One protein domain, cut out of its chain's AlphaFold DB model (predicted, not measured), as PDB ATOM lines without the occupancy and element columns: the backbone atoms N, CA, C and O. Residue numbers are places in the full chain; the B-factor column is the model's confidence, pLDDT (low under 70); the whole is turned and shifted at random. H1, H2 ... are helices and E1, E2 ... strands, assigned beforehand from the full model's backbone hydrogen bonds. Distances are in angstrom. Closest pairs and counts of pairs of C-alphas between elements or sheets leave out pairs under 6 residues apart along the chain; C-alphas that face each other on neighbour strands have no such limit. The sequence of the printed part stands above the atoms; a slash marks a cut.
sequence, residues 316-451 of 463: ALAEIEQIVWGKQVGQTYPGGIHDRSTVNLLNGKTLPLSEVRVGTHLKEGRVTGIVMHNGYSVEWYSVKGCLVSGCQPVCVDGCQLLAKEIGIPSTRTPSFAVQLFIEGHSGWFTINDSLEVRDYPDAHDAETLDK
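What this domain is: This is residues 316 to 451 of the 463 residues of an uncharacterized protein of viral metagenome (UniProt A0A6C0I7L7). The body is a cluster of four small antiparallel sheets, E1 with E2, E3 with E9, E5 E4 E8 and E7 E6 E11 E10, with the little helix H2 between the last two. The helices at the two ends of the printed part, H1 and H3, lie together on one side, away from the strands. The printed part has 136 residues, with three named helices and eleven named strands in the order H1 E1 E2 E3 E4 E5 E6 E7 H2 E8 E9 E10 E11 H3, and is mixed, helices and strands. It is compact, with a radius of gyration of the C-alphas of 14.3 A, and spans 40 by 35 by 29 A.

Where its parts are: H1, residues 316 to 325, begins at C-alpha 316 (-51.297, 9.830, 3.514) and measures 14.1 A. E1 is residues 342 to 344 and E2 350 to 352. E3, residues 367 to 374, begins at C-alpha 367 (-29.390, -3.105, 16.153) and measures 20.7 A. E4 is residues 380 to 383, E5 386 to 389, E6 393 to 396, E7 399 to 402, H2 403 to 406 and E8 408 to 410. E9, residues 416 to 422, measures 19.3 A. E10 is residues 428 to 431 and E11 435 to 438. H3, residues 446 to 451, ends at C-alpha 451 (-44.543, 15.585, 11.063).

How they stand to each other: The sheet E7 E6 E11 E10 is only just strongly twisted, its C-alphas up to 4.4 A off the best plane. Hairpin E6 and E7 has N 394 and O 401 at 2.9 A, E6 and E11 N 395 and O 436 at 2.9 A, and hairpin E10 and E11 N 431 and O 435 at 2.8 A. The closest C-alphas of E1 and E10, Val 343 and Ile 431, are 5.0 A apart. In hairpin E1 and E2, N 343 and O 351 are 2.9 A apart. H2 only grazes the four-strand sheet, with residues 403 to 406. It is on the sheet E5 E4 E8 at a height of 7.6 A, and its closest C-alpha pair with E4 is Ala 403 and Tyr 381, 6.4 A. Hairpin E4 and E5 has N 381 and O 388 at 2.8 A; E4 and E8 have N 382 and O 408 at 2.8 A. E3 and E9 are antiparallel at 160 degrees, with N 373 and O 417 at 2.8 A. H1 and H3 only just touch, with 3 pairs of C-alphas within 8 A, the closest being Ile 323 and Thr 448 at 7.0 A; they run opposite ways at a shallow tilt of 31 degrees. In H1 and H3 every O i to N i+4 pair is within hydrogen-bond range; H2 is too short for such a pair.

The domain as a whole: The C-alphas farthest apart, of Ala 316 and Asn 347, are 41.8 A apart. The printed part has no cut. The links H1 to E1 and E2 to E3 are long. Mean pLDDT of the printed part is 85.2; residues 324 to 334, 424 to 425, 441 to 446 and 448 are under 70.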
ATOM      1  N   ALA A 316     -52.132   9.720   2.322       79.75
ATOM      2  CA  ALA A 316     -51.297   9.830   3.514       79.75
ATOM      3  C   ALA A 316     -49.889   9.284   3.237       79.75
ATOM      4  O   ALA A 316     -48.902   9.961   3.502       79.75
ATOM      5  N   LEU A 317     -49.794   8.115   2.594       75.88
ATOM      6  CA  LEU A 317     -48.511   7.529   2.197       75.88
ATOM      7  C   LEU A 317     -47.728   8.441   1.241       75.88
ATOM      8  O   LEU A 317     -46.535   8.646   1.429       75.88
ATOM      9  N   ALA A 318     -48.388   9.049   0.253       76.75
ATOM     10  CA  ALA A 318     -47.735   9.973  -0.676       76.75
ATOM     11  C   ALA A 318     -47.262  11.281  -0.008       76.75
ATOM     12  O   ALA A 318     -46.289  11.891  -0.457       76.75
ATOM     13  N   GLU A 319     -47.954  11.733   1.038       80.94
ATOM     14  CA  GLU A 319     -47.573  12.893   1.847       80.94
ATOM     15  C   GLU A 319     -46.370  12.572   2.745       80.94
ATOM     16  O   GLU A 319     -45.399  13.330   2.762       80.94
ATOM     17  N   ILE A 320     -46.373  11.396   3.377       74.38
ATOM     18  CA  ILE A 320     -45.237  10.865   4.142       74.38
ATOM     19  C   ILE A 320     -44.007  10.699   3.239       74.38
ATOM     20  O   ILE A 320     -42.924  11.168   3.588       74.38
ATOM     21  N   GLU A 321     -44.159  10.133   2.036       72.94
ATOM     22  CA  GLU A 321     -43.057  10.023   1.068       72.94
ATOM     23  C   GLU A 321     -42.453  11.389   0.723       72.94
ATOM     24  O   GLU A 321     -41.233  11.534   0.631       72.94
ATOM     25  N   GLN A 322     -43.300  12.404   0.545       78.94
ATOM     26  CA  GLN A 322     -42.850  13.757   0.238       78.94
ATOM     27  C   GLN A 322     -42.080  14.384   1.410       78.94
ATOM     28  O   GLN A 322     -41.105  15.098   1.164       78.94
ATOM     29  N   ILE A 323     -42.492  14.115   2.653       73.50
ATOM     30  CA  ILE A 323     -41.808  14.567   3.875       73.50
ATOM     31  C   ILE A 323     -40.431  13.903   3.997       73.50
ATOM     32  O   ILE A 323     -39.434  14.591   4.204       73.50
ATOM     33  N   VAL A 324     -40.372  12.583   3.815       67.88
ATOM     34  CA  VAL A 324     -39.155  11.781   3.998       67.88
ATOM     35  C   VAL A 324     -38.138  12.005   2.877       67.88
ATOM     36  O   VAL A 324     -36.949  12.202   3.122       67.88
ATOM     37  N   TRP A 325     -38.588  11.934   1.623       67.06
ATOM     38  CA  TRP A 325     -37.704  11.830   0.458       67.06
ATOM     39  C   TRP A 325     -37.626  13.118  -0.361       67.06
ATOM     40  O   TRP A 325     -36.850  13.198  -1.317       67.06
ATOM     41  N   GLY A 326     -38.461  14.118  -0.052       68.25
ATOM     42  CA  GLY A 326     -38.602  15.336  -0.853       68.25
ATOM     43  C   GLY A 326     -39.208  15.100  -2.243       68.25
ATOM     44  O   GLY A 326     -39.279  16.032  -3.050       68.25
ATOM     45  N   LYS A 327     -39.640  13.869  -2.542       66.12
ATOM     46  CA  LYS A 327     -40.273  13.453  -3.796       66.12
ATOM     47  C   LYS A 327     -41.230  12.289  -3.538       66.12
ATOM     48  O   LYS A 327     -40.940  11.432  -2.713       66.12
ATOM     49  N   GLN A 328     -42.298  12.203  -4.325       62.88
ATOM     50  CA  GLN A 328     -43.108  10.987  -4.412       62.88
ATOM     51  C   GLN A 328     -42.341   9.934  -5.212       62.88
ATOM     52  O   GLN A 328     -41.976  10.157  -6.372       62.88
ATOM     53  N   VAL A 329     -42.061   8.803  -4.578       60.06
ATOM     54  CA  VAL A 329     -41.275   7.704  -5.156       60.06
ATOM     55  C   VAL A 329     -42.172   6.535  -5.563       60.06
ATOM     56  O   VAL A 329     -41.725   5.656  -6.308       60.06
ATOM     57  N   GLY A 330     -43.431   6.529  -5.105       59.84
ATOM     58  CA  GLY A 330     -44.353   5.417  -5.312       59.84
ATOM     59  C   GLY A 330     -43.782   4.135  -4.714       59.84
ATOM     60  O   GLY A 330     -43.762   3.088  -5.377       59.84
ATOM     61  N   GLN A 331     -43.212   4.237  -3.512       58.12
ATOM     62  CA  GLN A 331     -42.750   3.081  -2.771       58.12
ATOM     63  C   GLN A 331     -43.961   2.234  -2.396       58.12
ATOM     64  O   GLN A 331     -44.931   2.669  -1.789       58.12
ATOM     65  N   THR A 332     -43.891   0.974  -2.797       56.16
ATOM     66  CA  THR A 332     -44.769  -0.067  -2.289       56.16
ATOM     67  C   THR A 332     -43.971  -0.786  -1.217       56.16
ATOM     68  O   THR A 332     -43.042  -1.539  -1.517       56.16
ATOM     69  N   TYR A 333     -44.278  -0.481   0.041       63.47
ATOM     70  CA  TYR A 333     -43.840  -1.291   1.167       63.47
ATOM     71  C   TYR A 333     -44.419  -2.712   1.029       63.47
ATOM     72  O   TYR A 333     -45.517  -2.877   0.483       63.47
ATOM     73  N   PRO A 334     -43.703  -3.752   1.488       67.75
ATOM     74  CA  PRO A 334     -42.495  -3.678   2.311       67.75
ATOM     75  C   PRO A 334     -41.161  -3.761   1.548       67.75
ATOM     76  O   PRO A 334     -41.032  -4.456   0.536       67.75
ATOM     77  N   GLY A 335     -40.141  -3.094   2.101       78.31
ATOM     78  CA  GLY A 335     -38.728  -3.297   1.772       78.31
ATOM     79  C   GLY A 335     -38.201  -4.653   2.258       78.31
ATOM     80  O   GLY A 335     -38.935  -5.463   2.827       78.31
ATOM     81  N   GLY A 336     -36.920  -4.948   2.027       89.06
ATOM     82  CA  GLY A 336     -36.349  -6.181   2.556       89.06
ATOM     83  C   GLY A 336     -35.069  -6.681   1.920       89.06
ATOM     84  O   GLY A 336     -34.809  -6.537   0.728       89.06
ATOM     85  N   ILE A 337     -34.285  -7.364   2.742       94.62
ATOM     86  CA  ILE A 337     -33.048  -8.036   2.373       94.62
ATOM     87  C   ILE A 337     -33.240  -9.536   2.589       94.62
ATOM     88  O   ILE A 337     -33.930  -9.970   3.514       94.62
ATOM     89  N   HIS A 338     -32.633 -10.354   1.733       94.69
ATOM     90  CA  HIS A 338     -32.668 -11.801   1.900       94.69
ATOM     91  C   HIS A 338     -32.035 -12.215   3.244       94.69
ATOM     92  O   HIS A 338     -30.922 -11.804   3.561       94.69
ATOM     93  N   ASP A 339     -32.703 -13.086   3.999       91.88
ATOM     94  CA  ASP A 339     -32.343 -13.517   5.365       91.88
ATOM     95  C   ASP A 339     -30.951 -14.181   5.515       91.88
ATOM     96  O   ASP A 339     -30.331 -14.150   6.578       91.88
ATOM     97  N   ARG A 340     -30.446 -14.804   4.449       92.56
ATOM     98  CA  ARG A 340     -29.077 -15.344   4.354       92.56
ATOM     99  C   ARG A 340     -27.988 -14.322   4.024       92.56
ATOM    100  O   ARG A 340     -26.819 -14.701   4.044       92.56
ATOM    101  N   SER A 341     -28.333 -13.080   3.690       95.25
ATOM    102  CA  SER A 341     -27.320 -12.033   3.527       95.25
ATOM    103  C   SER A 341     -26.597 -11.816   4.855       95.25
ATOM    104  O   SER A 341     -27.204 -11.937   5.918       95.25
ATOM    105  N   THR A 342     -25.302 -11.534   4.808       96.31
ATOM    106  CA  THR A 342     -24.453 -11.388   5.990       96.31
ATOM    107  C   THR A 342     -24.164  -9.930   6.286       96.31
ATOM    108  O   THR A 342     -23.914  -9.155   5.368       96.31
ATOM    109  N   VAL A 343     -24.120  -9.580   7.565       95.94
ATOM    110  CA  VAL A 343     -23.696  -8.269   8.071       95.94
ATOM    111  C   VAL A 343     -22.375  -8.389   8.822       95.94
ATOM    112  O   VAL A 343     -22.051  -9.453   9.361       95.94
ATOM    113  N   ASN A 344     -21.620  -7.295   8.875       93.31
ATOM    114  CA  ASN A 344     -20.368  -7.222   9.619       93.31
ATOM    115  C   ASN A 344     -20.606  -6.815  11.066       93.31
ATOM    116  O   ASN A 344     -21.234  -5.796  11.343       93.31
ATOM    117  N   LEU A 345     -20.049  -7.585  11.991       92.44
ATOM    118  CA  LEU A 345     -20.038  -7.264  13.410       92.44
ATOM    119  C   LEU A 345     -18.867  -6.335  13.745       92.44
ATOM    120  O   LEU A 345     -17.820  -6.364  13.093       92.44
ATOM    121  N   LEU A 346     -18.999  -5.582  14.839       88.75
ATOM    122  CA  LEU A 346     -17.947  -4.685  15.337       88.75
ATOM    123  C   LEU A 346     -16.611  -5.409  15.610       88.75
ATOM    124  O   LEU A 346     -15.538  -4.818  15.524       88.75
ATOM    125  N   ASN A 347     -16.665  -6.708  15.910       87.94
ATOM    126  CA  ASN A 347     -15.495  -7.554  16.160       87.94
ATOM    127  C   ASN A 347     -14.850  -8.142  14.884       87.94
ATOM    128  O   ASN A 347     -13.953  -8.979  14.995       87.94
ATOM    129  N   GLY A 348     -15.316  -7.751  13.692       88.25
ATOM    130  CA  GLY A 348     -14.786  -8.193  12.400       88.25
ATOM    131  C   GLY A 348     -15.282  -9.559  11.913       88.25
ATOM    132  O   GLY A 348     -14.806 -10.037  10.885       88.25
ATOM    133  N   LYS A 349     -16.213 -10.211  12.624       93.25
ATOM    134  CA  LYS A 349     -16.897 -11.424  12.141       93.25
ATOM    135  C   LYS A 349     -18.118 -11.064  11.295       93.25
ATOM    136  O   LYS A 349     -18.691  -9.992  11.465       93.25
ATOM    137  N   THR A 350     -18.561 -11.994  10.458       94.94
ATOM    138  CA  THR A 350     -19.823 -11.890   9.719       94.94
ATOM    139  C   THR A 350     -20.924 -12.709  10.390       94.94
ATOM    140  O   THR A 350     -20.654 -13.747  10.998       94.94
ATOM    141  N   LEU A 351     -22.170 -12.239  10.287       95.75
ATOM    142  CA  LEU A 351     -23.354 -12.926  10.807       95.75
ATOM    143  C   LEU A 351     -24.489 -12.880   9.770       95.75
ATOM    144  O   LEU A 351     -24.750 -11.802   9.235       95.75
ATOM    145  N   PRO A 352     -25.173 -13.996   9.461       95.94
ATOM    146  CA  PRO A 352     -26.374 -13.971   8.626       95.94
ATOM    147  C   PRO A 352     -27.492 -13.139   9.267       95.94
ATOM    148  O   PRO A 352     -27.691 -13.208  10.479       95.94
ATOM    149  N   LEU A 353     -28.278 -12.414   8.467       94.50
ATOM    150  CA  LEU A 353     -29.410 -11.609   8.949       94.50
ATOM    151  C   LEU A 353     -30.435 -12.437   9.739       94.50
ATOM    152  O   LEU A 353     -30.975 -11.964  10.731       94.50
ATOM    153  N   SER A 354     -30.652 -13.696   9.358       92.81
ATOM    154  CA  SER A 354     -31.492 -14.661  10.093       92.81
ATOM    155  C   SER A 354     -31.024 -14.942  11.533       92.81
ATOM    156  O   SER A 354     -31.818 -15.340  12.394       92.81
ATOM    157  N   GLU A 355     -29.747 -14.712  11.831       94.50
ATOM    158  CA  GLU A 355     -29.150 -14.897  13.157       94.50
ATOM    159  C   GLU A 355     -28.993 -13.586  13.937       94.50
ATOM    160  O   GLU A 355     -28.744 -13.622  15.141       94.50
ATOM    161  N   VAL A 356     -29.209 -12.432  13.296       94.25
ATOM    162  CA  VAL A 356     -29.193 -11.130  13.969       94.25
ATOM    163  C   VAL A 356     -30.315 -11.072  15.009       94.25
ATOM    164  O   VAL A 356     -31.425 -11.577  14.809       94.25
ATOM    165  N   ARG A 357     -30.005 -10.488  16.168       92.31
ATOM    166  CA  ARG A 357     -30.944 -10.245  17.273       92.31
ATOM    167  C   ARG A 357     -30.878  -8.783  17.695       92.31
ATOM    168  O   ARG A 357     -29.849  -8.132  17.506       92.31
ATOM    169  N   VAL A 358     -31.953  -8.278  18.288       90.50
ATOM    170  CA  VAL A 358     -31.959  -6.953  18.920       90.50
ATOM    171  C   VAL A 358     -30.797  -6.867  19.922       90.50
ATOM    172  O   VAL A 358     -30.507  -7.829  20.635       90.50
ATOM    173  N   GLY A 359     -30.073  -5.748  19.908       87.94
ATOM    174  CA  GLY A 359     -28.853  -5.525  20.685       87.94
ATOM    175  C   GLY A 359     -27.555  -6.026  20.034       87.94
ATOM    176  O   GLY A 359     -26.476  -5.798  20.588       87.94
ATOM    177  N   THR A 360     -27.610  -6.674  18.864       90.00
ATOM    178  CA  THR A 360     -26.401  -7.059  18.110       90.00
ATOM    179  C   THR A 360     -25.624  -5.811  17.690       90.00
ATOM    180  O   THR A 360     -26.212  -4.860  17.188       90.00
ATOM    181  N   HIS A 361     -24.302  -5.809  17.873       91.19
ATOM    182  CA  HIS A 361     -23.443  -4.688  17.482       91.19
ATOM    183  C   HIS A 361     -22.816  -4.949  16.111       91.19
ATOM    184  O   HIS A 361     -21.880  -5.750  15.982       91.19
ATOM    185  N   LEU A 362     -23.344  -4.269  15.094       91.06
ATOM    186  CA  LEU A 362     -22.764  -4.232  13.758       91.06
ATOM    187  C   LEU A 362     -21.560  -3.286  13.737       91.06
ATOM    188  O   LEU A 362     -21.302  -2.551  14.692       91.06
ATOM    189  N   LYS A 363     -20.810  -3.304  12.637       90.69
ATOM    190  CA  LYS A 363     -19.721  -2.355  12.399       90.69
ATOM    191  C   LYS A 363     -20.235  -0.908  12.357       90.69
ATOM    192  O   LYS A 363     -19.531  -0.010  12.808       90.69
ATOM    193  N   GLU A 364     -21.431  -0.699  11.815       89.19
ATOM    194  CA  GLU A 364     -22.039   0.617  11.605       89.19
ATOM    195  C   GLU A 364     -22.869   1.115  12.799       89.19
ATOM    196  O   GLU A 364     -23.031   2.320  12.955       89.19
ATOM    197  N   GLY A 365     -23.351   0.217  13.664       87.69
ATOM    198  CA  GLY A 365     -24.169   0.591  14.816       87.69
ATOM    199  C   GLY A 365     -24.804  -0.597  15.533       87.69
ATOM    200  O   GLY A 365     -24.687  -1.753  15.113       87.69
ATOM    201  N   ARG A 366     -25.480  -0.322  16.650       88.94
ATOM    202  CA  ARG A 366     -26.228  -1.329  17.413       88.94
ATOM    203  C   ARG A 366     -27.614  -1.525  16.798       88.94
ATOM    204  O   ARG A 366     -28.292  -0.561  16.473       88.94
ATOM    205  N   VAL A 367     -28.048  -2.774  16.651       90.25
ATOM    206  CA  VAL A 367     -29.390  -3.105  16.153       90.25
ATOM    207  C   VAL A 367     -30.420  -2.828  17.246       90.25
ATOM    208  O   VAL A 367     -30.430  -3.521  18.264       90.25
ATOM    209  N   THR A 368     -31.302  -1.858  17.029       88.75
ATOM    210  CA  THR A 368     -32.405  -1.507  17.943       88.75
ATOM    211  C   THR A 368     -33.722  -2.150  17.560       88.75
ATOM    212  O   THR A 368     -34.634  -2.203  18.377       88.75
ATOM    213  N   GLY A 369     -33.825  -2.685  16.349       90.75
ATOM    214  CA  GLY A 369     -35.038  -3.332  15.890       90.75
ATOM    215  C   GLY A 369     -34.819  -4.221  14.678       90.75
ATOM    216  O   GLY A 369     -33.831  -4.095  13.955       90.75
ATOM    217  N   ILE A 370     -35.732  -5.164  14.479       92.88
ATOM    218  CA  ILE A 370     -35.712  -6.134  13.385       92.88
ATOM    219  C   ILE A 370     -37.129  -6.280  12.857       92.88
ATOM    220  O   ILE A 370     -38.059  -6.495  13.635       92.88
ATOM    221  N   VAL A 371     -37.266  -6.244  11.536       92.31
ATOM    222  CA  VAL A 371     -38.527  -6.504  10.844       92.31
ATOM    223  C   VAL A 371     -38.398  -7.739   9.980       92.31
ATOM    224  O   VAL A 371     -37.417  -7.913   9.255       92.31
ATOM    225  N   MET A 372     -39.410  -8.595  10.054       93.06
ATOM    226  CA  MET A 372     -39.578  -9.729   9.158       93.06
ATOM    227  C   MET A 372     -40.873  -9.555   8.377       93.06
ATOM    228  O   MET A 372     -41.959  -9.635   8.948       93.06
ATOM    229  N   HIS A 373     -40.750  -9.367   7.069       91.50
ATOM    230  CA  HIS A 373     -41.861  -9.261   6.131       91.50
ATOM    231  C   HIS A 373     -42.120 -10.578   5.409       91.50
ATOM    232  O   HIS A 373     -41.238 -11.435   5.283       91.50
ATOM    233  N   ASN A 374     -43.324 -10.708   4.853       88.56
ATOM    234  CA  ASN A 374     -43.642 -11.765   3.904       88.56
ATOM    235  C   ASN A 374     -42.835 -11.593   2.604       88.56
ATOM    236  O   ASN A 374     -43.122 -10.720   1.789       88.56
ATOM    237  N   GLY A 375     -41.852 -12.463   2.371       86.75
ATOM    238  CA  GLY A 375     -40.998 -12.384   1.182       86.75
ATOM    239  C   GLY A 375     -41.706 -12.759  -0.127       86.75
ATOM    240  O   GLY A 375     -41.215 -12.424  -1.204       86.75
ATOM    241  N   TYR A 376     -42.881 -13.401  -0.059       86.56
ATOM    242  CA  TYR A 376     -43.675 -13.742  -1.246       86.56
ATOM    243  C   TYR A 376     -44.466 -12.563  -1.823       86.56
ATOM    244  O   TYR A 376     -44.964 -12.669  -2.941       86.56
ATOM    245  N   SER A 377     -44.626 -11.470  -1.071       81.19
ATOM    246  CA  SER A 377     -45.352 -10.275  -1.523       81.19
ATOM    247  C   SER A 377     -44.446  -9.191  -2.105       81.19
ATOM    248  O   SER A 377     -44.940  -8.111  -2.406       81.19
ATOM    249  N   VAL A 378     -43.145  -9.457  -2.263       85.81
ATOM    250  CA  VAL A 378     -42.180  -8.484  -2.790       85.81
ATOM    251  C   VAL A 378     -41.488  -9.005  -4.045       85.81
ATOM    252  O   VAL A 378     -41.237 -10.203  -4.197       85.81
ATOM    253  N   GLU A 379     -41.157  -8.085  -4.945       89.25
ATOM    254  CA  GLU A 379     -40.323  -8.371  -6.109       89.25
ATOM    255  C   GLU A 379     -38.845  -8.324  -5.716       89.25
ATOM    256  O   GLU A 379     -38.405  -7.403  -5.026       89.25
ATOM    257  N   TRP A 380     -38.069  -9.308  -6.169       93.44
ATOM    258  CA  TRP A 380     -36.675  -9.481  -5.771       93.44
ATOM    259  C   TRP A 380     -35.707  -9.127  -6.895       93.44
ATOM    260  O   TRP A 380     -35.906  -9.497  -8.051       93.44
ATOM    261  N   TYR A 381     -34.609  -8.473  -6.529       94.62
ATOM    262  CA  TYR A 381     -33.577  -7.994  -7.439       94.62
ATOM    263  C   TYR A 381     -32.188  -8.380  -6.931       94.62
ATOM    264  O   TYR A 381     -31.909  -8.367  -5.732       94.62
ATOM    265  N   SER A 382     -31.302  -8.729  -7.861       95.19
ATOM    266  CA  SER A 382     -29.887  -8.969  -7.593       95.19
ATOM    267  C   SER A 382     -29.081  -7.701  -7.870       95.19
ATOM    268  O   SER A 382     -28.990  -7.269  -9.022       95.19
ATOM    269  N   VAL A 383     -28.444  -7.144  -6.839       95.38
ATOM    270  CA  VAL A 383     -27.573  -5.957  -6.906       95.38
ATOM    271  C   VAL A 383     -26.213  -6.322  -6.309       95.38
ATOM    272  O   VAL A 383     -26.146  -6.761  -5.168       95.38
ATOM    273  N   LYS A 384     -25.118  -6.206  -7.078       92.62
ATOM    274  CA  LYS A 384     -23.756  -6.630  -6.658       92.62
ATOM    275  C   LYS A 384     -23.701  -8.048  -6.032       92.62
ATOM    276  O   LYS A 384     -22.907  -8.320  -5.137       92.62
ATOM    277  N   GLY A 385     -24.551  -8.961  -6.516       89.56
ATOM    278  CA  GLY A 385     -24.668 -10.340  -6.017       89.56
ATOM    279  C   GLY A 385     -25.530 -10.509  -4.757       89.56
ATOM    280  O   GLY A 385     -25.757 -11.641  -4.331       89.56
ATOM    281  N   CYS A 386     -26.042  -9.419  -4.182       93.94
ATOM    282  CA  CYS A 386     -26.960  -9.417  -3.048       93.94
ATOM    283  C   CYS A 386     -28.409  -9.444  -3.524       93.94
ATOM    284  O   CYS A 386     -28.772  -8.744  -4.467       93.94
ATOM    285  N   LEU A 387     -29.239 -10.234  -2.846       95.06
ATOM    286  CA  LEU A 387     -30.659 -10.359  -3.150       95.06
ATOM    287  C   LEU A 387     -31.465  -9.467  -2.196       95.06
ATOM    288  O   LEU A 387     -31.468  -9.692  -0.984       95.06
ATOM    289  N   VAL A 388     -32.118  -8.450  -2.754       94.94
ATOM    290  CA  VAL A 388     -32.874  -7.410  -2.035       94.94
ATOM    291  C   VAL A 388     -34.211  -7.154  -2.732       94.94
ATOM    292  O   VAL A 388     -34.361  -7.470  -3.915       94.94
ATOM    293  N   SER A 389     -35.198  -6.620  -2.018       92.56
ATOM    294  CA  SER A 389     -36.487  -6.257  -2.606       92.56
ATOM    295  C   SER A 389     -36.352  -5.022  -3.499       92.56
ATOM    296  O   SER A 389     -35.464  -4.196  -3.302       92.56
ATOM    297  N   GLY A 390     -37.236  -4.867  -4.484       88.25
ATOM    298  CA  GLY A 390     -37.162  -3.770  -5.454       88.25
ATOM    299  C   GLY A 390     -37.241  -2.366  -4.843       88.25
ATOM    300  O   GLY A 390     -36.639  -1.434  -5.375       88.25
ATOM    301  N   CYS A 391     -37.953  -2.208  -3.728       84.38
ATOM    302  CA  CYS A 391     -38.083  -0.949  -2.993       84.38
ATOM    303  C   CYS A 391     -37.007  -0.745  -1.917       84.38
ATOM    304  O   CYS A 391     -36.976   0.323  -1.320       84.38
ATOM    305  N   GLN A 392     -36.101  -1.705  -1.693       89.81
ATOM    306  CA  GLN A 392     -34.982  -1.529  -0.769       89.81
ATOM    307  C   GLN A 392     -34.040  -0.425  -1.287       89.81
ATOM    308  O   GLN A 392     -33.506  -0.564  -2.397       89.81
ATOM    309  N   PRO A 393     -33.792   0.651  -0.515       88.44
ATOM    310  CA  PRO A 393     -32.787   1.639  -0.877       88.44
ATOM    311  C   PRO A 393     -31.385   1.040  -0.769       88.44
ATOM    312  O   PRO A 393     -31.039   0.378   0.220       88.44
ATOM    313  N   VAL A 394     -30.585   1.282  -1.804       92.19
ATOM    314  CA  VAL A 394     -29.213   0.796  -1.948       92.19
ATOM    315  C   VAL A 394     -28.295   1.942  -2.363       92.19
ATOM    316  O   VAL A 394     -28.709   2.860  -3.075       92.19
ATOM    317  N   CYS A 395     -27.039   1.885  -1.932       91.06
ATOM    318  CA  CYS A 395     -26.006   2.829  -2.332       91.06
ATOM    319  C   CYS A 395     -24.982   2.104  -3.210       91.06
ATOM    320  O   CYS A 395     -24.345   1.125  -2.806       91.06
ATOM    321  N   VAL A 396     -24.846   2.566  -4.453       90.50
ATOM    322  CA  VAL A 396     -23.880   2.038  -5.420       90.50
ATOM    323  C   VAL A 396     -23.076   3.196  -5.981       90.50
ATOM    324  O   VAL A 396     -23.624   4.123  -6.568       90.50
ATOM    325  N   ASP A 397     -21.762   3.133  -5.773       87.44
ATOM    326  CA  ASP A 397     -20.777   4.086  -6.294       87.44
ATOM    327  C   ASP A 397     -21.078   5.546  -5.885       87.44
ATOM    328  O   ASP A 397     -20.827   6.491  -6.628       87.44
ATOM    329  N   GLY A 398     -21.620   5.722  -4.672       85.19
ATOM    330  CA  GLY A 398     -22.001   7.017  -4.099       85.19
ATOM    331  C   GLY A 398     -23.396   7.512  -4.498       85.19
ATOM    332  O   GLY A 398     -23.809   8.580  -4.048       85.19
ATOM    333  N   CYS A 399     -24.136   6.757  -5.315       86.00
ATOM    334  CA  CYS A 399     -25.506   7.074  -5.709       86.00
ATOM    335  C   CYS A 399     -26.521   6.245  -4.910       86.00
ATOM    336  O   CYS A 399     -26.464   5.015  -4.911       86.00
ATOM    337  N   GLN A 400     -27.479   6.925  -4.276       87.62
ATOM    338  CA  GLN A 400     -28.597   6.302  -3.565       87.62
ATOM    339  C   GLN A 400     -29.778   6.099  -4.516       87.62
ATOM    340  O   GLN A 400     -30.295   7.062  -5.087       87.62
ATOM    341  N   LEU A 401     -30.181   4.846  -4.705       86.88
ATOM    342  CA  LEU A 401     -31.200   4.424  -5.669       86.88
ATOM    343  C   LEU A 401     -32.050   3.306  -5.055       86.88
ATOM    344  O   LEU A 401     -31.642   2.668  -4.083       86.88
ATOM    345  N   LEU A 402     -33.222   3.029  -5.627       88.00
ATOM    346  CA  LEU A 402     -33.961   1.814  -5.283       88.00
ATOM    347  C   LEU A 402     -33.363   0.611  -6.016       88.00
ATOM    348  O   LEU A 402     -32.948   0.717  -7.172       88.00
ATOM    349  N   ALA A 403     -33.370  -0.563  -5.383       91.19
ATOM    350  CA  ALA A 403     -32.825  -1.770  -5.998       91.19
ATOM    351  C   ALA A 403     -33.464  -2.102  -7.359       91.19
ATOM    352  O   ALA A 403     -32.766  -2.586  -8.246       91.19
ATOM    353  N   LYS A 404     -34.753  -1.794  -7.565       90.50
ATOM    354  CA  LYS A 404     -35.445  -1.990  -8.854       90.50
ATOM    355  C   LYS A 404     -34.894  -1.135 -10.000       90.50
ATOM    356  O   LYS A 404     -35.092  -1.484 -11.159       90.50
ATOM    357  N   GLU A 405     -34.235  -0.018  -9.692       89.88
ATOM    358  CA  GLU A 405     -33.706   0.914 -10.697       89.88
ATOM    359  C   GLU A 405     -32.389   0.422 -11.307       89.88
ATOM    360  O   GLU A 405     -32.072   0.767 -12.444       89.88
ATOM    361  N   ILE A 406     -31.628  -0.392 -10.567       92.44
ATOM    362  CA  ILE A 406     -30.282  -0.837 -10.970       92.44
ATOM    363  C   ILE A 406     -30.092  -2.355 -10.969       92.44
ATOM    364  O   ILE A 406     -29.141  -2.865 -11.562       92.44
ATOM    365  N   GLY A 407     -30.947  -3.083 -10.258       91.50
ATOM    366  CA  GLY A 407     -30.820  -4.513 -10.042       91.50
ATOM    367  C   GLY A 407     -31.361  -5.343 -11.196       91.50
ATOM    368  O   GLY A 407     -32.211  -4.913 -11.974       91.50
ATOM    369  N   ILE A 408     -30.900  -6.589 -11.271       95.06
ATOM    370  CA  ILE A 408     -31.425  -7.580 -12.214       95.06
ATOM    371  C   ILE A 408     -32.597  -8.307 -11.539       95.06
ATOM    372  O   ILE A 408     -32.379  -8.872 -10.462       95.06
ATOM    373  N   PRO A 409     -33.806  -8.341 -12.135       94.75
ATOM    374  CA  PRO A 409     -34.932  -9.090 -11.583       94.75
ATOM    375  C   PRO A 409     -34.569 -10.556 -11.327       94.75
ATOM    376  O   PRO A 409     -33.949 -11.220 -12.161       94.75
ATOM    377  N   SER A 410     -34.964 -11.068 -10.168       91.62
ATOM    378  CA  SER A 410     -34.703 -12.434  -9.727       91.62
ATOM    379  C   SER A 410     -35.999 -13.235  -9.695       91.62
ATOM    380  O   SER A 410     -37.023 -12.770  -9.209       91.62
ATOM    381  N   THR A 411     -35.944 -14.488 -10.145       88.00
ATOM    382  CA  THR A 411     -37.065 -15.434 -10.019       88.00
ATOM    383  C   THR A 411     -37.115 -16.116  -8.651       88.00
ATOM    384  O   THR A 411     -38.000 -16.934  -8.401       88.00
ATOM    385  N   ARG A 412     -36.140 -15.849  -7.770       85.12
ATOM    386  CA  ARG A 412     -36.134 -16.398  -6.411       85.12
ATOM    387  C   ARG A 412     -37.188 -15.688  -5.573       85.12
ATOM    388  O   ARG A 412     -37.211 -14.465  -5.535       85.12
ATOM    389  N   THR A 413     -37.970 -16.469  -4.838       81.69
ATOM    390  CA  THR A 413     -39.010 -15.992  -3.919       81.69
ATOM    391  C   THR A 413     -38.732 -16.481  -2.493       81.69
ATOM    392  O   THR A 413     -39.308 -17.471  -2.038       81.69
ATOM    393  N   PRO A 414     -37.786 -15.843  -1.784       88.25
ATOM    394  CA  PRO A 414     -37.550 -16.083  -0.366       88.25
ATOM    395  C   PRO A 414     -38.837 -15.985   0.448       88.25
ATOM    396  O   PRO A 414     -39.701 -15.158   0.170       88.25
ATOM    397  N   SER A 415     -38.948 -16.803   1.494       87.06
ATOM    398  CA  SER A 415     -40.116 -16.773   2.378       87.06
ATOM    399  C   SER A 415     -40.183 -15.501   3.224       87.06
ATOM    400  O   SER A 415     -41.273 -15.098   3.626       87.06
ATOM    401  N   PHE A 416     -39.038 -14.857   3.470       88.50
ATOM    402  CA  PHE A 416     -38.928 -13.678   4.320       88.50
ATOM    403  C   PHE A 416     -38.073 -12.592   3.679       88.50
ATOM    404  O   PHE A 416     -37.081 -12.882   3.005       88.50
ATOM    405  N   ALA A 417     -38.453 -11.346   3.946       92.19
ATOM    406  CA  ALA A 417     -37.647 -10.163   3.687       92.19
ATOM    407  C   ALA A 417     -37.311  -9.517   5.038       92.19
ATOM    408  O   ALA A 417     -38.210  -9.268   5.838       92.19
ATOM    409  N   VAL A 418     -36.024  -9.318   5.320       93.94
ATOM    410  CA  VAL A 418     -35.534  -8.828   6.616       93.94
ATOM    411  C   VAL A 418     -35.071  -7.386   6.487       93.94
ATOM    412  O   VAL A 418     -34.347  -7.057   5.548       93.94
ATOM    413  N   GLN A 419     -35.444  -6.545   7.444       92.44
ATOM    414  CA  GLN A 419     -34.908  -5.193   7.602       92.44
ATOM    415  C   GLN A 419     -34.487  -4.972   9.054       92.44
ATOM    416  O   GLN A 419     -34.953  -5.662   9.964       92.44
ATOM    417  N   LEU A 420     -33.567  -4.036   9.266       91.62
ATOM    418  CA  LEU A 420     -33.018  -3.709  10.580       91.62
ATOM    419  C   LEU A 420     -33.335  -2.256  10.918       91.62
ATOM    420  O   LEU A 420     -33.479  -1.445  10.014       91.62
ATOM    421  N   PHE A 421     -33.382  -1.935  12.203       88.56
ATOM    422  CA  PHE A 421     -33.231  -0.581  12.727       88.56
ATOM    423  C   PHE A 421     -31.856  -0.512  13.378       88.56
ATOM    424  O   PHE A 421     -31.523  -1.386  14.190       88.56
ATOM    425  N   ILE A 422     -31.046   0.477  13.005       86.50
ATOM    426  CA  ILE A 422     -29.670   0.594  13.489       86.50
ATOM    427  C   ILE A 422     -29.484   1.956  14.161       86.50
ATOM    428  O   ILE A 422     -29.857   2.990  13.620       86.50
ATOM    429  N   GLU A 423     -28.883   1.963  15.350       79.31
ATOM    430  CA  GLU A 423     -28.414   3.182  16.012       79.31
ATOM    431  C   GLU A 423     -27.360   3.880  15.139       79.31
ATOM    432  O   GLU A 423     -26.268   3.350  14.934       79.31
ATOM    433  N   GLY A 424     -27.659   5.086  14.655       65.38
ATOM    434  CA  GLY A 424     -26.701   5.916  13.926       65.38
ATOM    435  C   GLY A 424     -27.379   6.947  13.026       65.38
ATOM    436  O   GLY A 424     -28.498   6.755  12.578       65.38
ATOM    437  N   HIS A 425     -26.698   8.056  12.735       58.19
ATOM    438  CA  HIS A 425     -27.294   9.154  11.957       58.19
ATOM    439  C   HIS A 425     -27.418   8.879  10.451       58.19
ATOM    440  O   HIS A 425     -28.122   9.614   9.765       58.19
ATOM    441  N   SER A 426     -26.695   7.891   9.911       72.88
ATOM    442  CA  SER A 426     -26.704   7.616   8.470       72.88
ATOM    443  C   SER A 426     -27.847   6.694   8.050       72.88
ATOM    444  O   SER A 426     -28.342   6.844   6.937       72.88
ATOM    445  N   GLY A 427     -28.243   5.737   8.896       80.12
ATOM    446  CA  GLY A 427     -29.175   4.672   8.521       80.12
ATOM    447  C   GLY A 427     -28.635   3.700   7.464       80.12
ATOM    448  O   GLY A 427     -29.401   2.952   6.875       80.12
ATOM    449  N   TRP A 428     -27.333   3.703   7.167       88.19
ATOM    450  CA  TRP A 428     -26.732   2.839   6.140       88.19
ATOM    451  C   TRP A 428     -25.845   1.765   6.764       88.19
ATOM    452  O   TRP A 428     -25.088   2.043   7.696       88.19
ATOM    453  N   PHE A 429     -25.916   0.545   6.230       91.94
ATOM    454  CA  PHE A 429     -25.077  -0.575   6.648       91.94
ATOM    455  C   PHE A 429     -24.715  -1.494   5.481       91.94
ATOM    456  O   PHE A 429     -25.388  -1.529   4.449       91.94
ATOM    457  N   THR A 430     -23.631  -2.253   5.641       93.62
ATOM    458  CA  THR A 430     -23.102  -3.107   4.571       93.62
ATOM    459  C   THR A 430     -23.597  -4.549   4.696       93.62
ATOM    460  O   THR A 430     -23.479  -5.165   5.758       93.62
ATOM    461  N   ILE A 431     -24.062  -5.126   3.582       95.94
ATOM    462  CA  ILE A 431     -24.372  -6.555   3.446       95.94
ATOM    463  C   ILE A 431     -23.428  -7.254   2.455       95.94
ATOM    464  O   ILE A 431     -23.014  -6.678   1.448       95.94
ATOM    465  N   ASN A 432     -23.098  -8.517   2.748       95.19
ATOM    466  CA  ASN A 432     -22.201  -9.401   1.982       95.19
ATOM    467  C   ASN A 432     -20.861  -8.758   1.572       95.19
ATOM    468  O   ASN A 432     -20.313  -9.105   0.526       95.19
ATOM    469  N   ASP A 433     -20.364  -7.792   2.350       90.94
ATOM    470  CA  ASP A 433     -19.159  -7.003   2.049       90.94
ATOM    471  C   ASP A 433     -19.176  -6.254   0.702       90.94
ATOM    472  O   ASP A 433     -18.143  -5.748   0.262       90.94
ATOM    473  N   SER A 434     -20.327  -6.174   0.026       91.06
ATOM    474  CA  SER A 434     -20.396  -5.720  -1.369       91.06
ATOM    475  C   SER A 434     -21.452  -4.656  -1.645       91.06
ATOM    476  O   SER A 434     -21.315  -3.921  -2.629       91.06
ATOM    477  N   LEU A 435     -22.493  -4.563  -0.814       95.06
ATOM    478  CA  LEU A 435     -23.614  -3.658  -1.038       95.06
ATOM    479  C   LEU A 435     -23.969  -2.905   0.238       95.06
ATOM    480  O   LEU A 435     -24.216  -3.511   1.275       95.06
ATOM    481  N   GLU A 436     -24.035  -1.586   0.131       94.56
ATOM    482  CA  GLU A 436     -24.539  -0.720   1.187       94.56
ATOM    483  C   GLU A 436     -26.052  -0.542   1.001       94.56
ATOM    484  O   GLU A 436     -26.537  -0.264  -0.101       94.56
ATOM    485  N   VAL A 437     -26.805  -0.766   2.074       93.00
ATOM    486  CA  VAL A 437     -28.270  -0.754   2.100       93.00
ATOM    487  C   VAL A 437     -28.756   0.103   3.259       93.00
ATOM    488  O   VAL A 437     -28.072   0.227   4.277       93.00
ATOM    489  N   ARG A 438     -29.927   0.715   3.089       89.25
ATOM    490  CA  ARG A 438     -30.540   1.528   4.139       89.25
ATOM    491  C   ARG A 438     -31.331   0.661   5.122       89.25
ATOM    492  O   ARG A 438     -31.908  -0.358   4.738       89.25
ATOM    493  N   ASP A 439     -31.329   1.057   6.382       87.31
ATOM    494  CA  ASP A 439     -32.144   0.495   7.449       87.31
ATOM    495  C   ASP A 439     -33.631   0.878   7.286       87.31
ATOM    496  O   ASP A 439     -34.010   1.531   6.313       87.31
ATOM    497  N   TYR A 440     -34.498   0.357   8.156       83.62
ATOM    498  CA  TYR A 440     -35.951   0.510   8.037       83.62
ATOM    499  C   TYR A 440     -36.432   1.958   8.230       83.62
ATOM    500  O   TYR A 440     -37.310   2.376   7.480       83.62
ATOM    501  N   PRO A 441     -35.913   2.741   9.202       69.75
ATOM    502  CA  PRO A 441     -36.298   4.134   9.356       69.75
ATOM    503  C   PRO A 441     -36.033   4.980   8.113       69.75
ATOM    504  O   PRO A 441     -34.905   5.296   7.716       69.75
ATOM    505  N   ASP A 442     -37.139   5.455   7.570       60.03
ATOM    506  CA  ASP A 442     -37.180   6.455   6.520       60.03
ATOM    507  C   ASP A 442     -36.617   7.813   6.985       60.03
ATOM    508  O   ASP A 442     -35.998   8.534   6.195       60.03
ATOM    509  N   ALA A 443     -36.710   8.127   8.281       60.97
ATOM    510  CA  ALA A 443     -36.139   9.320   8.903       60.97
ATOM    511  C   ALA A 443     -35.433   8.993  10.230       60.97
ATOM    512  O   ALA A 443     -35.860   8.115  10.975       60.97
ATOM    513  N   HIS A 444     -34.354   9.727  10.520       63.06
ATOM    514  CA  HIS A 444     -33.525   9.577  11.730       63.06
ATOM    515  C   HIS A 444     -33.500  10.852  12.596       63.06
ATOM    516  O   HIS A 444     -32.757  10.930  13.577       63.06
ATOM    517  N   ASP A 445     -34.294  11.866  12.240       67.88
ATOM    518  CA  ASP A 445     -34.464  13.109  12.993       67.88
ATOM    519  C   ASP A 445     -35.886  13.233  13.561       67.88
ATOM    520  O   ASP A 445     -36.870  12.865  12.922       67.88
ATOM    521  N   ALA A 446     -35.981  13.759  14.785       66.69
ATOM    522  CA  ALA A 446     -37.237  13.843  15.525       66.69
ATOM    523  C   ALA A 446     -38.274  14.758  14.848       66.69
ATOM    524  O   ALA A 446     -39.450  14.427  14.829       66.69
ATOM    525  N   GLU A 447     -37.841  15.863  14.231       71.12
ATOM    526  CA  GLU A 447     -38.760  16.815  13.589       71.12
ATOM    527  C   GLU A 447     -39.509  16.183  12.406       71.12
ATOM    528  O   GLU A 447     -40.697  16.434  12.202       71.12
ATOM    529  N   THR A 448     -38.822  15.362  11.610       69.50
ATOM    530  CA  THR A 448     -39.442  14.646  10.491       69.50
ATOM    531  C   THR A 448     -40.391  13.556  10.985       69.50
ATOM    532  O   THR A 448     -41.470  13.404  10.419       69.50
ATOM    533  N   LEU A 449     -40.038  12.841  12.059       70.50
ATOM    534  CA  LEU A 449     -40.911  11.830  12.664       70.50
ATOM    535  C   LEU A 449     -42.195  12.447  13.244       70.50
ATOM    536  O   LEU A 449     -43.274  11.925  12.973       70.50
ATOM    537  N   ASP A 450     -42.101  13.584  13.937       72.06
ATOM    538  CA  ASP A 450     -43.269  14.296  14.481       72.06
ATOM    539  C   ASP A 450     -44.238  14.716  13.359       72.06
ATOM    540  O   ASP A 450     -45.446  14.503  13.450       72.06
ATOM    541  N   LYS A 451     -43.716  15.230  12.235       76.62
ATOM    542  CA  LYS A 451     -44.543  15.585  11.063       76.62
ATOM    543  C   LYS A 451     -45.259  14.378  10.461       76.62
ATOM    544  O   LYS A 451     -46.392  14.510  10.004       76.62
TER     545      LYS A 451